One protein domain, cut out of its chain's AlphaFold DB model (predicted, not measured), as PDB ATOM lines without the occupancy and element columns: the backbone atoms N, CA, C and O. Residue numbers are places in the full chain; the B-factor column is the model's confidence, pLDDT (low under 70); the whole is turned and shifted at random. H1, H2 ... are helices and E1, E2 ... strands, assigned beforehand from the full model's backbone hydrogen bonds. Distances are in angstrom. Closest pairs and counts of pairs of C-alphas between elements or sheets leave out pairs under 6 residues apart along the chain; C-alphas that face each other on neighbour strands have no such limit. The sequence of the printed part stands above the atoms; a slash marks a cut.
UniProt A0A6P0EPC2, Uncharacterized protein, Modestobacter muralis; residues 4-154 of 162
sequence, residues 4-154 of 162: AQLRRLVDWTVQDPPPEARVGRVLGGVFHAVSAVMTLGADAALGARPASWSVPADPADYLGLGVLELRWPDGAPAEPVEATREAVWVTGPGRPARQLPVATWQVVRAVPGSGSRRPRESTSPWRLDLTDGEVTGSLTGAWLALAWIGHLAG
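This is residues 4 to 154 of the 162 residues of an uncharacterized protein of Modestobacter muralis (UniProt A0A6P0EPC2). With little regular structure, one strongly twisted antiparallel sheet, E3 E2 E1 E6 E5 E4, has H3 over one face, while residues 19 to 42, with H2, stick out. H1 and H2 precede the six strands, H3 follows; 151 residues are printed, mixed in class. The whole is compact: radius of gyration of the C-alphas 16.4 A, spans 51, 40 and 33 A.

Find N 71 of E1, residues 68 to 71, 2.8 A from O 138 of E6, residues 136 to 142. H3, residues 143 to 153, every O i to N i+4 pair within hydrogen-bond range, is over E6. H2, residues 19 to 30, has 3 of 8, and 4 of 9 at i+3.

Find H1, residues 4 to 7, from C-alpha 4 at (363.535, 339.131, 210.796). E2 holds residues 79 to 83, E3 88 to 90, E4 106 to 112, E5 125 to 131. H3 ends at C-alpha 153, (346.567, 350.397, 206.401).

The printed part has no cut; pLDDT is under 70 at residues 17 to 50, 115 and 116.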
ATOM      1  N   ALA A   4     362.684 337.938 210.811       73.00
ATOM      2  CA  ALA A   4     363.535 339.131 210.796       73.00
ATOM      3  C   ALA A   4     363.365 340.006 209.538       73.00
ATOM      4  O   ALA A   4     363.597 341.210 209.592       73.00
ATOM      5  N   GLN A   5     362.983 339.418 208.402       75.50
ATOM      6  CA  GLN A   5     362.720 340.166 207.174       75.50
ATOM      7  C   GLN A   5     361.337 340.820 207.217       75.50
ATOM      8  O   GLN A   5     361.228 341.968 206.808       75.50
ATOM      9  N   LEU A   6     360.315 340.147 207.764       80.31
ATOM     10  CA  LEU A   6     358.980 340.737 207.925       80.31
ATOM     11  C   LEU A   6     359.018 341.964 208.851       80.31
ATOM     12  O   LEU A   6     358.444 342.997 208.532       80.31
ATOM     13  N   ARG A   7     359.786 341.891 209.943       82.75
ATOM     14  CA  ARG A   7     359.990 343.019 210.868       82.75
ATOM     15  C   ARG A   7     360.604 344.258 210.219       82.75
ATOM     16  O   ARG A   7     360.365 345.355 210.688       82.75
ATOM     17  N   ARG A   8     361.419 344.089 209.174       83.12
ATOM     18  CA  ARG A   8     362.043 345.215 208.452       83.12
ATOM     19  C   ARG A   8     361.100 345.890 207.464       83.12
ATOM     20  O   ARG A   8     361.454 346.934 206.933       83.12
ATOM     21  N   LEU A   9     359.974 345.251 207.159       85.38
ATOM     22  CA  LEU A   9     358.983 345.760 206.217       85.38
ATOM     23  C   LEU A   9     357.868 346.539 206.909       85.38
ATOM     24  O   LEU A   9     357.152 347.261 206.235       85.38
ATOM     25  N   VAL A  10     357.711 346.376 208.222       89.12
ATOM     26  CA  VAL A  10     356.713 347.105 209.002       89.12
ATOM     27  C   VAL A  10     357.357 348.305 209.680       89.12
ATOM     28  O   VAL A  10     358.504 348.240 210.117       89.12
ATOM     29  N   ASP A  11     356.594 349.385 209.802       90.75
ATOM     30  CA  ASP A  11     357.075 350.632 210.402       90.75
ATOM     31  C   ASP A  11     357.038 350.608 211.937       90.75
ATOM     32  O   ASP A  11     357.650 351.448 212.594       90.75
ATOM     33  N   TRP A  12     356.314 349.652 212.527       93.12
ATOM     34  CA  TRP A  12     356.183 349.546 213.977       93.12
ATOM     35  C   TRP A  12     357.405 348.874 214.598       93.12
ATOM     36  O   TRP A  12     357.962 347.910 214.071       93.12
ATOM     37  N   THR A  13     357.773 349.322 215.791       91.31
ATOM     38  CA  THR A  13     358.872 348.753 216.563       91.31
ATOM     39  C   THR A  13     358.546 347.331 217.021       91.31
ATOM     40  O   THR A  13     357.627 347.112 217.813       91.31
ATOM     41  N   VAL A  14     359.353 346.352 216.600       88.31
ATOM     42  CA  VAL A  14     359.235 344.946 217.021       88.31
ATOM     43  C   VAL A  14     360.507 344.512 217.742       88.31
ATOM     44  O   VAL A  14     361.598 344.533 217.176       88.31
ATOM     45  N   GLN A  15     360.368 344.120 219.007       86.56
ATOM     46  CA  GLN A  15     361.487 343.735 219.865       86.56
ATOM     47  C   GLN A  15     362.030 342.353 219.504       86.56
ATOM     48  O   GLN A  15     361.289 341.426 219.161       86.56
ATOM     49  N   ASP A  16     363.349 342.208 219.627       74.31
ATOM     50  CA  ASP A  16     364.011 340.932 219.411       74.31
ATOM     51  C   ASP A  16     363.677 339.910 220.498       74.31
ATOM     52  O   ASP A  16     363.646 340.249 221.684       74.31
ATOM     53  N   PRO A  17     363.519 338.627 220.120       66.12
ATOM     54  CA  PRO A  17     363.347 337.573 221.093       66.12
ATOM     55  C   PRO A  17     364.633 337.442 221.920       66.12
ATOM     56  O   PRO A  17     365.748 337.612 221.386       66.12
ATOM     57  N   PRO A  18     364.513 337.100 223.213       63.75
ATOM     58  CA  PRO A  18     365.673 336.893 224.053       63.75
ATOM     59  C   PRO A  18     366.551 335.767 223.484       63.75
ATOM     60  O   PRO A  18     366.056 334.874 222.783       63.75
ATOM     61  N   PRO A  19     367.864 335.789 223.756       58.81
ATOM     62  CA  PRO A  19     368.773 334.744 223.296       58.81
ATOM     63  C   PRO A  19     368.333 333.340 223.744       58.81
ATOM     64  O   PRO A  19     368.503 332.396 222.974       58.81
ATOM     65  N   GLU A  20     367.671 333.190 224.901       57.25
ATOM     66  CA  GLU A  20     367.166 331.887 225.362       57.25
ATOM     67  C   GLU A  20     366.089 331.293 224.429       57.25
ATOM     68  O   GLU A  20     366.076 330.088 224.172       57.25
ATOM     69  N   ALA A  21     365.232 332.131 223.832       55.09
ATOM     70  CA  ALA A  21     364.194 331.691 222.893       55.09
ATOM     71  C   ALA A  21     364.761 331.288 221.515       55.09
ATOM     72  O   ALA A  21     364.147 330.500 220.793       55.09
ATOM     73  N   ARG A  22     365.953 331.784 221.146       53.47
ATOM     74  CA  ARG A  22     366.649 331.376 219.909       53.47
ATOM     75  C   ARG A  22     367.199 329.953 220.006       53.47
ATOM     76  O   ARG A  22     367.140 329.221 219.021       53.47
ATOM     77  N   VAL A  23     367.675 329.547 221.182       45.22
ATOM     78  CA  VAL A  23     368.256 328.211 221.407       45.22
ATOM     79  C   VAL A  23     367.180 327.119 221.378       45.22
ATOM     80  O   VAL A  23     367.392 326.070 220.770       45.22
ATOM     81  N   GLY A  24     365.985 327.388 221.918       40.72
ATOM     82  CA  GLY A  24     364.859 326.446 221.855       40.72
ATOM     83  C   GLY A  24     364.387 326.135 220.425       40.72
ATOM     84  O   GLY A  24     363.990 325.011 220.132       40.72
ATOM     85  N   ARG A  25     364.495 327.101 219.500       46.09
ATOM     86  CA  ARG A  25     364.074 326.936 218.096       46.09
ATOM     87  C   ARG A  25     365.052 326.096 217.266       46.09
ATOM     88  O   ARG A  25     364.624 325.424 216.336       46.09
ATOM     89  N   VAL A  26     366.343 326.115 217.607       43.50
ATOM     90  CA  VAL A  26     367.376 325.308 216.929       43.50
ATOM     91  C   VAL A  26     367.319 323.843 217.376       43.50
ATOM     92  O   VAL A  26     367.530 322.951 216.561       43.50
ATOM     93  N   LEU A  27     366.955 323.574 218.635       40.91
ATOM     94  CA  LEU A  27     366.783 322.205 219.145       40.91
ATOM     95  C   LEU A  27     365.400 321.600 218.828       40.91
ATOM     96  O   LEU A  27     365.291 320.388 218.665       40.91
ATOM     97  N   GLY A  28     364.356 322.420 218.667       35.25
ATOM     98  CA  GLY A  28     363.006 321.968 218.293       35.25
ATOM     99  C   GLY A  28     362.826 321.579 216.817       35.25
ATOM    100  O   GLY A  28     361.771 321.074 216.447       35.25
ATOM    101  N   GLY A  29     363.837 321.784 215.966       40.28
ATOM    102  CA  GLY A  29     363.772 321.477 214.531       40.28
ATOM    103  C   GLY A  29     363.866 319.988 214.165       40.28
ATOM    104  O   GLY A  29     363.775 319.668 212.984       40.28
ATOM    105  N   VAL A  30     364.060 319.082 215.133       42.03
ATOM    106  CA  VAL A  30     364.341 317.653 214.858       42.03
ATOM    107  C   VAL A  30     363.254 316.688 215.362       42.03
ATOM    108  O   VAL A  30     363.271 315.521 214.988       42.03
ATOM    109  N   PHE A  31     362.242 317.128 216.115       37.91
ATOM    110  CA  PHE A  31     361.180 316.222 216.577       37.91
ATOM    111  C   PHE A  31     359.788 316.849 216.470       37.91
ATOM    112  O   PHE A  31     359.404 317.635 217.324       37.91
ATOM    113  N   HIS A  32     359.050 316.483 215.416       35.88
ATOM    114  CA  HIS A  32     357.636 316.067 215.461       35.88
ATOM    115  C   HIS A  32     357.159 315.695 214.046       35.88
ATOM    116  O   HIS A  32     356.345 316.369 213.421       35.88
ATOM    117  N   ALA A  33     357.671 314.576 213.540       43.81
ATOM    118  CA  ALA A  33     356.913 313.740 212.624       43.81
ATOM    119  C   ALA A  33     356.408 312.556 213.451       43.81
ATOM    120  O   ALA A  33     357.217 311.900 214.101       43.81
ATOM    121  N   VAL A  34     355.086 312.355 213.466       36.34
ATOM    122  CA  VAL A  34     354.351 311.074 213.524       36.34
ATOM    123  C   VAL A  34     352.976 311.288 214.183       36.34
ATOM    124  O   VAL A  34     352.856 311.574 215.370       36.34
ATOM    125  N   SER A  35     351.962 311.060 213.344       34.59
ATOM    126  CA  SER A  35     350.604 310.575 213.625       34.59
ATOM    127  C   SER A  35     349.566 311.480 214.289       34.59
ATOM    128  O   SER A  35     349.384 311.464 215.501       34.59
ATOM    129  N   ALA A  36     348.704 312.045 213.439       35.97
ATOM    130  CA  ALA A  36     347.273 311.730 213.489       35.97
ATOM    131  C   ALA A  36     346.647 311.924 212.096       35.97
ATOM    132  O   ALA A  36     346.360 313.040 211.672       35.97
ATOM    133  N   VAL A  37     346.438 310.821 211.376       38.03
ATOM    134  CA  VAL A  37     345.449 310.748 210.296       38.03
ATOM    135  C   VAL A  37     344.285 309.947 210.860       38.03
ATOM    136  O   VAL A  37     344.490 308.805 211.257       38.03
ATOM    137  N   MET A  38     343.104 310.562 210.939       34.00
ATOM    138  CA  MET A  38     341.868 310.069 210.315       34.00
ATOM    139  C   MET A  38     340.719 311.065 210.570       34.00
ATOM    140  O   MET A  38     340.217 311.210 211.679       34.00
ATOM    141  N   THR A  39     340.325 311.721 209.471       41.53
ATOM    142  CA  THR A  39     338.948 312.056 209.057       41.53
ATOM    143  C   THR A  39     338.039 312.850 210.001       41.53
ATOM    144  O   THR A  39     337.259 312.258 210.737       41.53
ATOM    145  N   LEU A  40     338.004 314.180 209.828       32.59
ATOM    146  CA  LEU A  40     336.783 314.938 209.494       32.59
ATOM    147  C   LEU A  40     337.126 316.415 209.197       32.59
ATOM    148  O   LEU A  40     337.717 317.088 210.031       32.59
ATOM    149  N   GLY A  41     336.701 316.912 208.030       30.03
ATOM    150  CA  GLY A  41     336.544 318.342 207.733       30.03
ATOM    151  C   GLY A  41     337.823 319.122 207.415       30.03
ATOM    152  O   GLY A  41     338.586 319.492 208.300       30.03
ATOM    153  N   ALA A  42     337.989 319.495 206.146       33.06
ATOM    154  CA  ALA A  42     339.007 320.436 205.675       33.06
ATOM    155  C   ALA A  42     338.885 321.867 206.267       33.06
ATOM    156  O   ALA A  42     339.695 322.723 205.930       33.06
ATOM    157  N   ASP A  43     337.945 322.114 207.186       39.03
ATOM    158  CA  ASP A  43     337.589 323.446 207.701       39.03
ATOM    159  C   ASP A  43     337.974 323.717 209.169       39.03
ATOM    160  O   ASP A  43     337.757 324.816 209.670       39.03
ATOM    161  N   ALA A  44     338.590 322.768 209.885       35.34
ATOM    162  CA  ALA A  44     339.016 322.990 211.279       35.34
ATOM    163  C   ALA A  44     340.483 323.449 211.422       35.34
ATOM    164  O   ALA A  44     340.938 323.787 212.514       35.34
ATOM    165  N   ALA A  45     341.252 323.462 210.329       39.16
ATOM    166  CA  ALA A  45     342.705 323.631 210.381       39.16
ATOM    167  C   ALA A  45     343.191 325.091 210.430       39.16
ATOM    168  O   ALA A  45     344.402 325.301 210.474       39.16
ATOM    169  N   LEU A  46     342.298 326.087 210.398       46.44
ATOM    170  CA  LEU A  46     342.672 327.509 210.429       46.44
ATOM    171  C   LEU A  46     342.791 328.073 211.855       46.44
ATOM    172  O   LEU A  46     343.573 328.989 212.081       46.44
ATOM    173  N   GLY A  47     342.103 327.487 212.842       39.44
ATOM    174  CA  GLY A  47     341.994 328.067 214.190       39.44
ATOM    175  C   GLY A  47     343.237 327.969 215.085       39.44
ATOM    176  O   GLY A  47     343.256 328.566 216.155       39.44
ATOM    177  N   ALA A  48     344.272 327.221 214.692       49.78
ATOM    178  CA  ALA A  48     345.417 326.953 215.572       49.78
ATOM    179  C   ALA A  48     346.762 326.844 214.839       49.78
ATOM    180  O   ALA A  48     347.681 326.183 215.328       49.78
ATOM    181  N   ARG A  49     346.907 327.450 213.653       61.69
ATOM    182  CA  ARG A  49     348.212 327.438 212.976       61.69
ATOM    183  C   ARG A  49     349.151 328.426 213.667       61.69
ATOM    184  O   ARG A  49     348.850 329.621 213.695       61.69
ATOM    185  N   PRO A  50     350.290 327.967 214.216       66.44
ATOM    186  CA  PRO A  50     351.300 328.885 214.709       66.44
ATOM    187  C   PRO A  50     351.796 329.746 213.546       66.44
ATOM    188  O   PRO A  50     351.928 329.268 212.417       66.44
ATOM    189  N   ALA A  51     352.075 331.018 213.822       77.38
ATOM    190  CA  ALA A  51     352.595 331.927 212.815       77.38
ATOM    191  C   ALA A  51     353.920 331.395 212.245       77.38
ATOM    192  O   ALA A  51     354.884 331.164 212.984       77.38
ATOM    193  N   SER A  52     353.968 331.199 210.927       78.38
ATOM    194  CA  SER A  52     355.182 330.791 210.216       78.38
ATOM    195  C   SER A  52     356.089 331.983 209.913       78.38
ATOM    196  O   SER A  52     357.281 331.793 209.667       78.38
ATOM    197  N   TRP A  53     355.535 333.205 209.919       80.69
ATOM    198  CA  TRP A  53     356.214 334.456 209.556       80.69
ATOM    199  C   TRP A  53     356.864 334.417 208.168       80.69
ATOM    200  O   TRP A  53     357.846 335.112 207.891       80.69
ATOM    201  N   SER A  54     356.326 333.568 207.295       74.31
ATOM    202  CA  SER A  54     356.790 333.403 205.928       74.31
ATOM    203  C   SER A  54     356.081 334.393 205.017       74.31
ATOM    204  O   SER A  54     354.852 334.395 204.947       74.31
ATOM    205  N   VAL A  55     356.861 335.179 204.275       72.50
ATOM    206  CA  VAL A  55     356.341 335.958 203.147       72.50
ATOM    207  C   VAL A  55     356.376 335.081 201.901       72.50
ATOM    208  O   VAL A  55     357.470 334.614 201.547       72.50
ATOM    209  N   PRO A  56     355.217 334.817 201.281       75.06
ATOM    210  CA  PRO A  56     355.147 334.063 200.041       75.06
ATOM    211  C   PRO A  56     355.756 334.859 198.878       75.06
ATOM    212  O   PRO A  56     355.919 336.081 198.944       75.06
ATOM    213  N   ALA A  57     356.177 334.141 197.835       78.75
ATOM    214  CA  ALA A  57     356.775 334.757 196.650       78.75
ATOM    215  C   ALA A  57     355.721 335.500 195.816       78.75
ATOM    216  O   ALA A  57     356.010 336.581 195.301       78.75
ATOM    217  N   ASP A  58     354.517 334.933 195.724       82.12
ATOM    218  CA  ASP A  58     353.364 335.577 195.110       82.12
ATOM    219  C   ASP A  58     352.787 336.632 196.076       82.12
ATOM    220  O   ASP A  58     352.523 336.316 197.241       82.12
ATOM    221  N   PRO A  59     352.617 337.898 195.656       81.12
ATOM    222  CA  PRO A  59     352.008 338.926 196.496       81.12
ATOM    223  C   PRO A  59     350.534 338.670 196.838       81.12
ATOM    224  O   PRO A  59     350.062 339.215 197.841       81.12
ATOM    225  N   ALA A  60     349.830 337.852 196.051       82.62
ATOM    226  CA  ALA A  60     348.436 337.488 196.278       82.62
ATOM    227  C   ALA A  60     348.263 336.341 197.288       82.62
ATOM    228  O   ALA A  60     347.155 336.126 197.778       82.62
ATOM    229  N   ASP A  61     349.339 335.630 197.636       83.88
ATOM    230  CA  ASP A  61     349.292 334.556 198.624       83.88
ATOM    231  C   ASP A  61     349.172 335.107 200.053       83.88
ATOM    232  O   ASP A  61     349.773 336.125 200.427       83.88
ATOM    233  N   TYR A  62     348.430 334.387 200.895       84.31
ATOM    234  CA  TYR A  62     348.280 334.732 202.306       84.31
ATOM    235  C   TYR A  62     349.576 334.520 203.095       84.31
ATOM    236  O   TYR A  62     350.267 333.505 202.976       84.31
ATOM    237  N   LEU A  63     349.882 335.477 203.968       85.44
ATOM    238  CA  LEU A  63     350.981 335.378 204.915       85.44
ATOM    239  C   LEU A  63     350.583 334.504 206.106       85.44
ATOM    240  O   LEU A  63     349.496 334.628 206.667       85.44
ATOM    241  N   GLY A  64     351.520 333.683 206.578       83.62
ATOM    242  CA  GLY A  64     351.348 332.907 207.807       83.62
ATOM    243  C   GLY A  64     351.562 333.756 209.064       83.62
ATOM    244  O   GLY A  64     352.536 333.548 209.790       83.62
ATOM    245  N   LEU A  65     350.663 334.715 209.307       84.75
ATOM    246  CA  LEU A  65     350.699 335.651 210.443       84.75
ATOM    247  C   LEU A  65     350.208 335.043 211.769       84.75
ATOM    248  O   LEU A  65     350.307 335.678 212.818       84.75
ATOM    249  N   GLY A  66     349.723 333.800 211.736       86.06
ATOM    250  CA  GLY A  66     349.103 333.137 212.880       86.06
ATOM    251  C   GLY A  66     347.657 333.580 213.075       86.06
ATOM    252  O   GLY A  66     347.005 334.021 212.133       86.06
ATOM    253  N   VAL A  67     347.152 333.430 214.298       88.75
ATOM    254  CA  VAL A  67     345.758 333.749 214.624       88.75
ATOM    255  C   VAL A  67     345.571 335.267 214.701       88.75
ATOM    256  O   VAL A  67     346.201 335.938 215.523       88.75
ATOM    257  N   LEU A  68     344.684 335.781 213.851       92.69
ATOM    258  CA  LEU A  68     344.174 337.148 213.852       92.69
ATOM    259  C   LEU A  68     342.647 337.088 213.850       92.69
ATOM    260  O   LEU A  68     342.060 336.377 213.035       92.69
ATOM    261  N   GLU A  69     342.006 337.836 214.740       95.06
ATOM    262  CA  GLU A  69     340.549 337.839 214.865       95.06
ATOM    263  C   GLU A  69     340.000 339.262 214.853       95.06
ATOM    264  O   GLU A  69     340.480 340.140 215.569       95.06
ATOM    265  N   LEU A  70     338.952 339.480 214.064       96.12
ATOM    266  CA  LEU A  70     338.197 340.723 214.013       96.12
ATOM    267  C   LEU A  70     336.837 340.540 214.682       96.12
ATOM    268  O   LEU A  70     336.131 339.572 214.421       96.12
ATOM    269  N   ARG A  71     336.429 341.517 215.486       95.88
ATOM    270  CA  ARG A  71     335.043 341.704 215.929       95.88
ATOM    271  C   ARG A  71     334.564 343.045 215.406       95.88
ATOM    272  O   ARG A  71     335.070 344.078 215.841       95.88
ATOM    273  N   TRP A  72     333.644 343.019 214.447       93.56
ATOM    274  CA  TRP A  72     333.139 344.227 213.800       93.56
ATOM    275  C   TRP A  72     331.647 344.094 213.453       93.56
ATOM    276  O   TRP A  72     331.310 343.262 212.604       93.56
ATOM    277  N   PRO A  73     330.745 344.894 214.056       94.69
ATOM    278  CA  PRO A  73     330.977 345.858 215.144       94.69
ATOM    279  C   PRO A  73     331.416 345.186 216.457       94.69
ATOM    280  O   PRO A  73     331.459 343.959 216.564       94.69
ATOM    281  N   ASP A  74     331.729 345.982 217.479       91.69
ATOM    282  CA  ASP A  74     332.002 345.466 218.822       91.69
ATOM    283  C   ASP A  74     330.828 344.612 219.343       91.69
ATOM    284  O   ASP A  74     329.656 344.881 219.074       91.69
ATOM    285  N   GLY A  75     331.153 343.526 220.044       86.81
ATOM    286  CA  GLY A  75     330.182 342.508 220.465       86.81
ATOM    287  C   GLY A  75     329.763 341.500 219.383       86.81
ATOM    288  O   GLY A  75     329.145 340.486 219.718       86.81
ATOM    289  N   ALA A  76     330.134 341.700 218.112       91.31
ATOM    290  CA  ALA A  76     329.923 340.696 217.071       91.31
ATOM    291  C   ALA A  76     330.774 339.426 217.315       91.31
ATOM    292  O   ALA A  76     331.783 339.464 218.040       91.31
ATOM    293  N   PRO A  77     330.394 338.282 216.711       91.00
ATOM    294  CA  PRO A  77     331.242 337.095 216.680       91.00
ATOM    295  C   PRO A  77     332.634 337.411 216.125       91.00
ATOM    296  O   PRO A  77     332.779 338.252 215.242       91.00
ATOM    297  N   ALA A  78     333.650 336.725 216.649       92.31
ATOM    298  CA  ALA A  78     335.002 336.832 216.116       92.31
ATOM    299  C   ALA A  78     335.071 336.195 214.725       92.31
ATOM    300  O   ALA A  78     334.552 335.099 214.502       92.31
ATOM    301  N   GLU A  79     335.732 336.882 213.806       92.50
ATOM    302  CA  GLU A  79     335.941 336.453 212.434       92.50
ATOM    303  C   GLU A  79     337.447 336.307 212.184       92.50
ATOM    304  O   GLU A  79     338.198 337.223 212.529       92.50
ATOM    305  N   PRO A  80     337.916 335.195 211.594       92.69
ATOM    306  CA  PRO A  80     339.328 335.036 211.284       92.69
ATOM    307  C   PRO A  80     339.743 336.038 210.207       92.69
ATOM    308  O   PRO A  80     339.000 336.281 209.247       92.69
ATOM    309  N   VAL A  81     340.933 336.603 210.382       93.25
ATOM    310  CA  VAL A  81     341.538 337.559 209.460       93.25
ATOM    311  C   VAL A  81     342.814 336.981 208.873       93.25
ATOM    312  O   VAL A  81     343.666 336.456 209.584       93.25
ATOM    313  N   GLU A  82     342.970 337.144 207.568       92.50
ATOM    314  CA  GLU A  82     344.196 336.833 206.844       92.50
ATOM    315  C   GLU A  82     344.660 338.066 206.071       92.50
ATOM    316  O   GLU A  82     343.877 338.968 205.763       92.50
ATOM    317  N   ALA A  83     345.950 338.131 205.761       92.00
ATOM    318  CA  ALA A  83     346.509 339.225 204.982       92.00
ATOM    319  C   ALA A  83     347.440 338.687 203.902       92.00
ATOM    320  O   ALA A  83     348.170 337.720 204.122       92.00
ATOM    321  N   THR A  84     347.415 339.341 202.751       91.06
ATOM    322  CA  THR A  84     348.394 339.186 201.677       91.06
ATOM    323  C   THR A  84     349.420 340.318 201.777       91.06
ATOM    324  O   THR A  84     349.497 341.024 202.793       91.06
ATOM    325  N   ARG A  85     350.230 340.517 200.731       89.31
ATOM    326  CA  ARG A  85     351.123 341.681 200.657       89.31
ATOM    327  C   ARG A  85     350.427 342.991 200.323       89.31
ATOM    328  O   ARG A  85     351.060 344.033 200.426       89.31
ATOM    329  N   GLU A  86     349.161 342.933 199.934       90.25
ATOM    330  CA  GLU A  86     348.446 344.078 199.370       90.25
ATOM    331  C   GLU A  86     347.094 344.320 200.048       90.25
ATOM    332  O   GLU A  86     346.569 345.429 199.997       90.25
ATOM    333  N   ALA A  87     346.514 343.301 200.692       92.62
ATOM    334  CA  ALA A  87     345.157 343.375 201.212       92.62
ATOM    335  C   ALA A  87     344.948 342.529 202.472       92.62
ATOM    336  O   ALA A  87     345.688 341.587 202.756       92.62
ATOM    337  N   VAL A  88     343.886 342.858 203.205       95.62
ATOM    338  CA  VAL A  88     343.444 342.158 204.415       95.62
ATOM    339  C   VAL A  88     342.030 341.634 204.190       95.62
ATOM    340  O   VAL A  88     341.199 342.329 203.606       95.62
ATOM    341  N   TRP A  89     341.756 340.418 204.647       94.31
ATOM    342  CA  TRP A  89     340.536 339.675 204.352       94.31
ATOM    343  C   TRP A  89     339.959 339.041 205.609       94.31
ATOM    344  O   TRP A  89     340.697 338.565 206.463       94.31
ATOM    345  N   VAL A  90     338.631 338.972 205.688       92.50
ATOM    346  CA  VAL A  90     337.928 338.066 206.602       92.50
ATOM    347  C   VAL A  90     337.641 336.758 205.878       92.50
ATOM    348  O   VAL A  90     337.041 336.775 204.802       92.50
ATOM    349  N   THR A  91     338.003 335.630 206.492       87.75
ATOM    350  CA  THR A  91     337.953 334.284 205.887       87.75
ATOM    351  C   THR A  91     337.123 333.296 206.720       87.75
ATOM    352  O   THR A  91     337.516 332.167 206.995       87.75
ATOM    353  N   GLY A  92     335.945 333.739 207.172       77.94
ATOM    354  CA  GLY A  92     335.059 332.921 208.013       77.94
ATOM    355  C   GLY A  92     334.357 331.772 207.263       77.94
ATOM    356  O   GLY A  92     334.093 331.899 206.067       77.94
ATOM    357  N   PRO A  93     333.986 330.683 207.964       74.50
ATOM    358  CA  PRO A  93     333.330 329.528 207.355       74.50
ATOM    359  C   PRO A  93     331.938 329.874 206.808       74.50
ATOM    360  O   PRO A  93     331.200 330.671 207.387       74.50
ATOM    361  N   GLY A  94     331.561 329.234 205.697       76.88
ATOM    362  CA  GLY A  94     330.212 329.329 205.122       76.88
ATOM    363  C   GLY A  94     329.917 330.610 204.336       76.88
ATOM    364  O   GLY A  94     328.760 330.862 204.001       76.88
ATOM    365  N   ARG A  95     330.933 331.420 204.020       80.88
ATOM    366  CA  ARG A  95     330.795 332.646 203.220       80.88
ATOM    367  C   ARG A  95     332.053 332.921 202.389       80.88
ATOM    368  O   ARG A  95     333.132 332.467 202.765       80.88
ATOM    369  N   PRO A  96     331.939 333.664 201.275       84.88
ATOM    370  CA  PRO A  96     333.110 334.092 200.521       84.88
ATOM    371  C   PRO A  96     334.003 335.007 201.365       84.88
ATOM    372  O   PRO A  96     333.514 335.777 202.198       84.88
ATOM    373  N   ALA A  97     335.312 334.934 201.115       87.94
ATOM    374  CA  ALA A  97     336.271 335.852 201.709       87.94
ATOM    375  C   ALA A  97     335.911 337.298 201.338       87.94
ATOM    376  O   ALA A  97     335.548 337.592 200.197       87.94
ATOM    377  N   ARG A  98     336.009 338.201 202.312       93.06
ATOM    378  CA  ARG A  98     335.652 339.613 202.142       93.06
ATOM    379  C   ARG A  98     336.842 340.496 202.472       93.06
ATOM    380  O   ARG A  98     337.364 340.410 203.581       93.06
ATOM    381  N   GLN A  99     337.221 341.366 201.541       94.69
ATOM    382  CA  GLN A  99     338.286 342.336 201.768       94.69
ATOM    383  C   GLN A  99     337.850 343.372 202.807       94.69
ATOM    384  O   GLN A  99     336.719 343.863 202.775       94.69
ATOM    385  N   LEU A 100     338.752 343.705 203.724       95.38
ATOM    386  CA  LEU A 100     338.550 344.726 204.741       95.38
ATOM    387  C   LEU A 100     339.106 346.078 204.272       95.38
ATOM    388  O   LEU A 100     340.253 346.138 203.822       95.38
ATOM    389  N   PRO A 101     338.357 347.184 204.432       95.81
ATOM    390  CA  PRO A 101     338.818 348.524 204.076       95.81
ATOM    391  C   PRO A 101     339.698 349.133 205.186       95.81
ATOM    392  O   PRO A 101     339.443 350.239 205.657       95.81
ATOM    393  N   VAL A 102     340.744 348.420 205.617       96.00
ATOM    394  CA  VAL A 102     341.561 348.775 206.799       96.00
ATOM    395  C   VAL A 102     342.196 350.169 206.724       96.00
ATOM    396  O   VAL A 102     342.333 350.826 207.750       96.00
ATOM    397  N   ALA A 103     342.505 350.666 205.522       96.50
ATOM    398  CA  ALA A 103     343.047 352.013 205.310       96.50
ATOM    399  C   ALA A 103     342.058 353.146 205.657       96.50
ATOM    400  O   ALA A 103     342.463 354.290 205.836       96.50
ATOM    401  N   THR A 104     340.759 352.841 205.742       96.56
ATOM    402  CA  THR A 104     339.721 353.803 206.158       96.56
ATOM    403  C   THR A 104     339.478 353.791 207.666       96.56
ATOM    404  O   THR A 104     338.778 354.654 208.185       96.56
ATOM    405  N   TRP A 105     340.051 352.817 208.375       97.06
ATOM    406  CA  TRP A 105     339.888 352.667 209.813       97.06
ATOM    407  C   TRP A 105     340.988 353.397 210.576       97.06
ATOM    408  O   TRP A 105     342.075 353.655 210.060       97.06
ATOM    409  N   GLN A 106     340.712 353.684 211.841       97.00
ATOM    410  CA  GLN A 106     341.620 354.344 212.765       97.00
ATOM    411  C   GLN A 106     341.778 353.509 214.030       97.00
ATOM    412  O   GLN A 106     340.797 353.005 214.576       97.00
ATOM    413  N   VAL A 107     343.011 353.400 214.524       96.81
ATOM    414  CA  VAL A 107     343.299 352.799 215.830       96.81
ATOM    415  C   VAL A 107     342.981 353.822 216.917       96.81
ATOM    416  O   VAL A 107     343.655 354.844 217.019       96.81
ATOM    417  N   VAL A 108     341.977 353.542 217.747       95.19
ATOM    418  CA  VAL A 108     341.581 354.424 218.862       95.19
ATOM    419  C   VAL A 108     342.207 354.006 220.186       95.19
ATOM    420  O   VAL A 108     342.430 354.840 221.063       95.19
ATOM    421  N   ARG A 109     342.521 352.717 220.339       94.81
ATOM    422  CA  ARG A 109     343.196 352.178 221.521       94.81
ATOM    423  C   ARG A 109     344.018 350.956 221.139       94.81
ATOM    424  O   ARG A 109     343.600 350.166 220.302       94.81
ATOM    425  N   ALA A 110     345.163 350.770 221.786       94.88
ATOM    426  CA  ALA A 110     345.960 349.556 221.668       94.88
ATOM    427  C   ALA A 110     346.327 349.047 223.059       94.88
ATOM    428  O   ALA A 110     346.937 349.773 223.844       94.88
ATOM    429  N   VAL A 111     345.952 347.807 223.358       93.12
ATOM    430  CA  VAL A 111     346.127 347.194 224.675       93.12
ATOM    431  C   VAL A 111     346.948 345.913 224.522       93.12
ATOM    432  O   VAL A 111     346.534 345.014 223.780       93.12
ATOM    433  N   PRO A 112     348.101 345.790 225.200       91.69
ATOM    434  CA  PRO A 112     348.828 344.533 225.225       91.69
ATOM    435  C   PRO A 112     348.023 343.474 225.984       91.69
ATOM    436  O   PRO A 112     347.362 343.762 226.982       91.69
ATOM    437  N   GLY A 113     348.099 342.226 225.533       84.94
ATOM    438  CA  GLY A 113     347.516 341.098 226.249       84.94
ATOM    439  C   GLY A 113     348.146 340.927 227.634       84.94
ATOM    440  O   GLY A 113     349.315 341.259 227.865       84.94
ATOM    441  N   SER A 114     347.361 340.407 228.576       76.00
ATOM    442  CA  SER A 114     347.787 340.249 229.964       76.00
ATOM    443  C   SER A 114     349.010 339.333 230.092       76.00
ATOM    444  O   SER A 114     349.165 338.341 229.383       76.00
ATOM    445  N   GLY A 115     349.911 339.677 231.018       68.19
ATOM    446  CA  GLY A 115     351.064 338.842 231.370       68.19
ATOM    447  C   GLY A 115     352.287 338.957 230.453       68.19
ATOM    448  O   GLY A 115     353.323 338.372 230.777       68.19
ATOM    449  N   SER A 116     352.237 339.736 229.364       68.94
ATOM    450  CA  SER A 116     353.435 339.973 228.550       68.94
ATOM    451  C   SER A 116     354.377 340.966 229.232       68.94
ATOM    452  O   SER A 116     354.102 342.160 229.328       68.94
ATOM    453  N   ARG A 117     355.541 340.478 229.679       78.50
ATOM    454  CA  ARG A 117     356.634 341.334 230.183       78.50
ATOM    455  C   ARG A 117     357.296 342.153 229.071       78.50
ATOM    456  O   ARG A 117     358.040 343.084 229.362       78.50
ATOM    457  N   ARG A 118     357.069 341.772 227.812       83.06
ATOM    458  CA  ARG A 118     357.667 342.370 226.616       83.06
ATOM    459  C   ARG A 118     356.604 342.482 225.529       83.06
ATOM    460  O   ARG A 118     356.552 341.675 224.597       83.06
ATOM    461  N   PRO A 119     355.711 343.470 225.664       86.50
ATOM    462  CA  PRO A 119     354.523 343.534 224.837       86.50
ATOM    463  C   PRO A 119     354.872 343.705 223.354       86.50
ATOM    464  O   PRO A 119     354.190 343.139 222.523       86.50
ATOM    465  N   ARG A 120     355.979 344.359 222.985       90.38
ATOM    466  CA  ARG A 120     356.347 344.565 221.569       90.38
ATOM    467  C   ARG A 120     357.153 343.418 220.924       90.38
ATOM    468  O   ARG A 120     357.729 343.615 219.859       90.38
ATOM    469  N   GLU A 121     357.245 342.235 221.533       89.19
ATOM    470  CA  GLU A 121     357.819 341.047 220.866       89.19
ATOM    471  C   GLU A 121     356.878 340.495 219.784       89.19
ATOM    472  O   GLU A 121     355.662 340.583 219.928       89.19
ATOM    473  N   SER A 122     357.413 339.870 218.725       89.00
ATOM    474  CA  SER A 122     356.616 339.487 217.543       89.00
ATOM    475  C   SER A 122     355.353 338.687 217.850       89.00
ATOM    476  O   SER A 122     354.324 338.909 217.221       89.00
ATOM    477  N   THR A 123     355.440 337.746 218.794       87.94
ATOM    478  CA  THR A 123     354.357 336.823 219.167       87.94
ATOM    479  C   THR A 123     353.513 337.324 220.333       87.94
ATOM    480  O   THR A 123     352.565 336.645 220.717       87.94
ATOM    481  N   SER A 124     353.861 338.464 220.938       89.06
ATOM    482  CA  SER A 124     353.120 338.985 222.084       89.06
ATOM    483  C   SER A 124     351.699 339.351 221.653       89.06
ATOM    484  O   SER A 124     351.537 340.036 220.642       89.06
ATOM    485  N   PRO A 125     350.667 338.900 222.382       91.69
ATOM    486  CA  PRO A 125     349.285 339.181 222.028       91.69
ATOM    487  C   PRO A 125     348.948 340.651 222.285       91.69
ATOM    488  O   PRO A 125     349.383 341.226 223.282       91.69
ATOM    489  N   TRP A 126     348.136 341.232 221.410       94.19
ATOM    490  CA  TRP A 126     347.578 342.577 221.530       94.19
ATOM    491  C   TRP A 126     346.139 342.613 221.034       94.19
ATOM    492  O   TRP A 126     345.706 341.784 220.230       94.19
ATOM    493  N   ARG A 127     345.426 343.636 221.499       95.44
ATOM    494  CA  ARG A 127     344.132 344.074 220.991       95.44
ATOM    495  C   ARG A 127     344.257 345.514 220.506       95.44
ATOM    496  O   ARG A 127     344.731 346.368 221.252       95.44
ATOM    497  N   LEU A 128     343.801 345.777 219.290       97.06
ATOM    498  CA  LEU A 128     343.558 347.119 218.774       97.06
ATOM    499  C   LEU A 128     342.053 347.354 218.764       97.06
ATOM    500  O   LEU A 128     341.323 346.561 218.175       97.06
ATOM    501  N   ASP A 129     341.598 348.427 219.393       97.00
ATOM    502  CA  ASP A 129     340.256 348.945 219.164       97.00
ATOM    503  C   ASP A 129     340.317 349.890 217.965       97.00
ATOM    504  O   ASP A 129     341.191 350.762 217.877       97.00
ATOM    505  N   LEU A 130     339.402 349.678 217.028       97.56
ATOM    506  CA  LEU A 130     339.368 350.321 215.723       97.56
ATOM    507  C   LEU A 130     338.036 351.059 215.543       97.56
ATOM    508  O   LEU A 130     337.018 350.643 216.096       97.56
ATOM    509  N   THR A 131     338.029 352.121 214.738       97.00
ATOM    510  CA  THR A 131     336.804 352.802 214.288       97.00
ATOM    511  C   THR A 131     336.896 353.216 212.821       97.00
ATOM    512  O   THR A 131     337.982 353.539 212.351       97.00
ATOM    513  N   ASP A 132     335.774 353.231 212.103       96.25
ATOM    514  CA  ASP A 132     335.642 353.877 210.787       96.25
ATOM    515  C   ASP A 132     335.018 355.286 210.876       96.25
ATOM    516  O   ASP A 132     334.773 355.926 209.857       96.25
ATOM    517  N   GLY A 133     334.781 355.780 212.098       95.25
ATOM    518  CA  GLY A 133     334.102 357.045 212.381       95.25
ATOM    519  C   GLY A 133     332.620 356.890 212.736       95.25
ATOM    520  O   GLY A 133     332.060 357.788 213.362       95.25
ATOM    521  N   GLU A 134     332.002 355.752 212.413       95.75
ATOM    522  CA  GLU A 134     330.600 355.455 212.734       95.75
ATOM    523  C   GLU A 134     330.477 354.273 213.697       95.75
ATOM    524  O   GLU A 134     329.707 354.301 214.657       95.75
ATOM    525  N   VAL A 135     331.264 353.232 213.443       96.50
ATOM    526  CA  VAL A 135     331.253 351.968 214.162       96.50
ATOM    527  C   VAL A 135     332.611 351.743 214.809       96.50
ATOM    528  O   VAL A 135     333.658 352.159 214.308       96.50
ATOM    529  N   THR A 136     332.593 351.073 215.955       97.12
ATOM    530  CA  THR A 136     333.795 350.580 216.623       97.12
ATOM    531  C   THR A 136     333.839 349.064 216.593       97.12
ATOM    532  O   THR A 136     332.800 348.401 216.594       97.12
ATOM    533  N   GLY A 137     335.041 348.511 216.649       97.12
ATOM    534  CA  GLY A 137     335.276 347.083 216.811       97.12
ATOM    535  C   GLY A 137     336.695 346.815 217.288       97.12
ATOM    536  O   GLY A 137     337.414 347.738 217.672       97.12
ATOM    537  N   SER A 138     337.109 345.554 217.275       97.38
ATOM    538  CA  SER A 138     338.431 345.165 217.765       97.38
ATOM    539  C   SER A 138     339.120 344.160 216.859       97.38
ATOM    540  O   SER A 138     338.483 343.213 216.402       97.38
ATOM    541  N   LEU A 139     340.427 344.321 216.689       97.25
ATOM    542  CA  LEU A 139     341.314 343.381 216.017       97.25
ATOM    543  C   LEU A 139     342.328 342.836 217.028       97.25
ATOM    544  O   LEU A 139     343.064 343.599 217.656       97.25
ATOM    545  N   THR A 140     342.373 341.520 217.196       95.69
ATOM    546  CA  THR A 140     343.285 340.834 218.116       95.69
ATOM    547  C   THR A 140     344.261 339.952 217.360       95.69
ATOM    548  O   THR A 140     343.925 339.345 216.347       95.69
ATOM    549  N   GLY A 141     345.488 339.867 217.863       93.81
ATOM    550  CA  GLY A 141     346.514 339.009 217.288       93.81
ATOM    551  C   GLY A 141     347.888 339.268 217.878       93.81
ATOM    552  O   GLY A 141     348.051 340.016 218.842       93.81
ATOM    553  N   ALA A 142     348.890 338.626 217.294       93.06
ATOM    554  CA  ALA A 142     350.280 338.856 217.651       93.06
ATOM    555  C   ALA A 142     350.752 340.249 217.194       93.06
ATOM    556  O   ALA A 142     350.347 340.728 216.135       93.06
ATOM    557  N   TRP A 143     351.648 340.883 217.955       93.88
ATOM    558  CA  TRP A 143     352.140 342.238 217.679       93.88
ATOM    559  C   TRP A 143     352.662 342.407 216.249       93.88
ATOM    560  O   TRP A 143     352.305 343.367 215.574       93.88
ATOM    561  N   LEU A 144     353.448 341.447 215.749       92.94
ATOM    562  CA  LEU A 144     353.990 341.514 214.389       92.94
ATOM    563  C   LEU A 144     352.905 341.378 213.310       92.94
ATOM    564  O   LEU A 144     352.988 342.012 212.261       92.94
ATOM    565  N   ALA A 145     351.877 340.570 213.570       94.25
ATOM    566  CA  ALA A 145     350.747 340.407 212.664       94.25
ATOM    567  C   ALA A 145     349.916 341.698 212.572       94.25
ATOM    568  O   ALA A 145     349.540 342.129 211.484       94.25
ATOM    569  N   LEU A 146     349.699 342.359 213.710       96.12
ATOM    570  CA  LEU A 146     349.017 343.650 213.772       96.12
ATOM    571  C   LEU A 146     349.851 344.770 213.145       96.12
ATOM    572  O   LEU A 146     349.294 345.598 212.433       96.12
ATOM    573  N   ALA A 147     351.172 344.758 213.338       95.75
ATOM    574  CA  ALA A 147     352.090 345.685 212.681       95.75
ATOM    575  C   ALA A 147     352.055 345.555 211.155       95.75
ATOM    576  O   ALA A 147     352.109 346.560 210.453       95.75
ATOM    577  N   TRP A 148     351.921 344.330 210.638       95.12
ATOM    578  CA  TRP A 148     351.751 344.101 209.204       95.12
ATOM    579  C   TRP A 148     350.465 344.735 208.673       95.12
ATOM    580  O   TRP A 148     350.493 345.456 207.680       95.12
ATOM    581  N   ILE A 149     349.343 344.515 209.361       96.12
ATOM    582  CA  ILE A 149     348.066 345.141 208.997       96.12
ATOM    583  C   ILE A 149     348.169 346.666 209.098       96.12
ATOM    584  O   ILE A 149     347.723 347.361 208.190       96.12
ATOM    585  N   GLY A 150     348.807 347.184 210.151       96.31
ATOM    586  CA  GLY A 150     349.057 348.610 210.328       96.31
ATOM    587  C   GLY A 150     349.873 349.215 209.191       96.31
ATOM    588  O   GLY A 150     349.509 350.274 208.693       96.31
ATOM    589  N   HIS A 151     350.907 348.516 208.717       94.88
ATOM    590  CA  HIS A 151     351.682 348.927 207.547       94.88
ATOM    591  C   HIS A 151     350.809 349.013 206.284       94.88
ATOM    592  O   HIS A 151     350.800 350.045 205.618       94.88
ATOM    593  N   LEU A 152     350.009 347.979 205.990       94.69
ATOM    594  CA  LEU A 152     349.094 347.989 204.837       94.69
ATOM    595  C   LEU A 152     348.031 349.090 204.930       94.69
ATOM    596  O   LEU A 152     347.609 349.644 203.918       94.69
ATOM    597  N   ALA A 153     347.584 349.394 206.144       95.81
ATOM    598  CA  ALA A 153     346.567 350.397 206.401       95.81
ATOM    599  C   ALA A 153     347.126 351.826 206.528       95.81
ATOM    600  O   ALA A 153     346.348 352.775 206.603       95.81
ATOM    601  N   GLY A 154     348.453 351.997 206.572       95.50
ATOM    602  CA  GLY A 154     349.096 353.287 206.831       95.50
ATOM    603  C   GLY A 154     348.880 353.810 208.257       95.50
ATOM    604  O   GLY A 154     348.916 355.019 208.485       95.50
TER     605      GLY A 154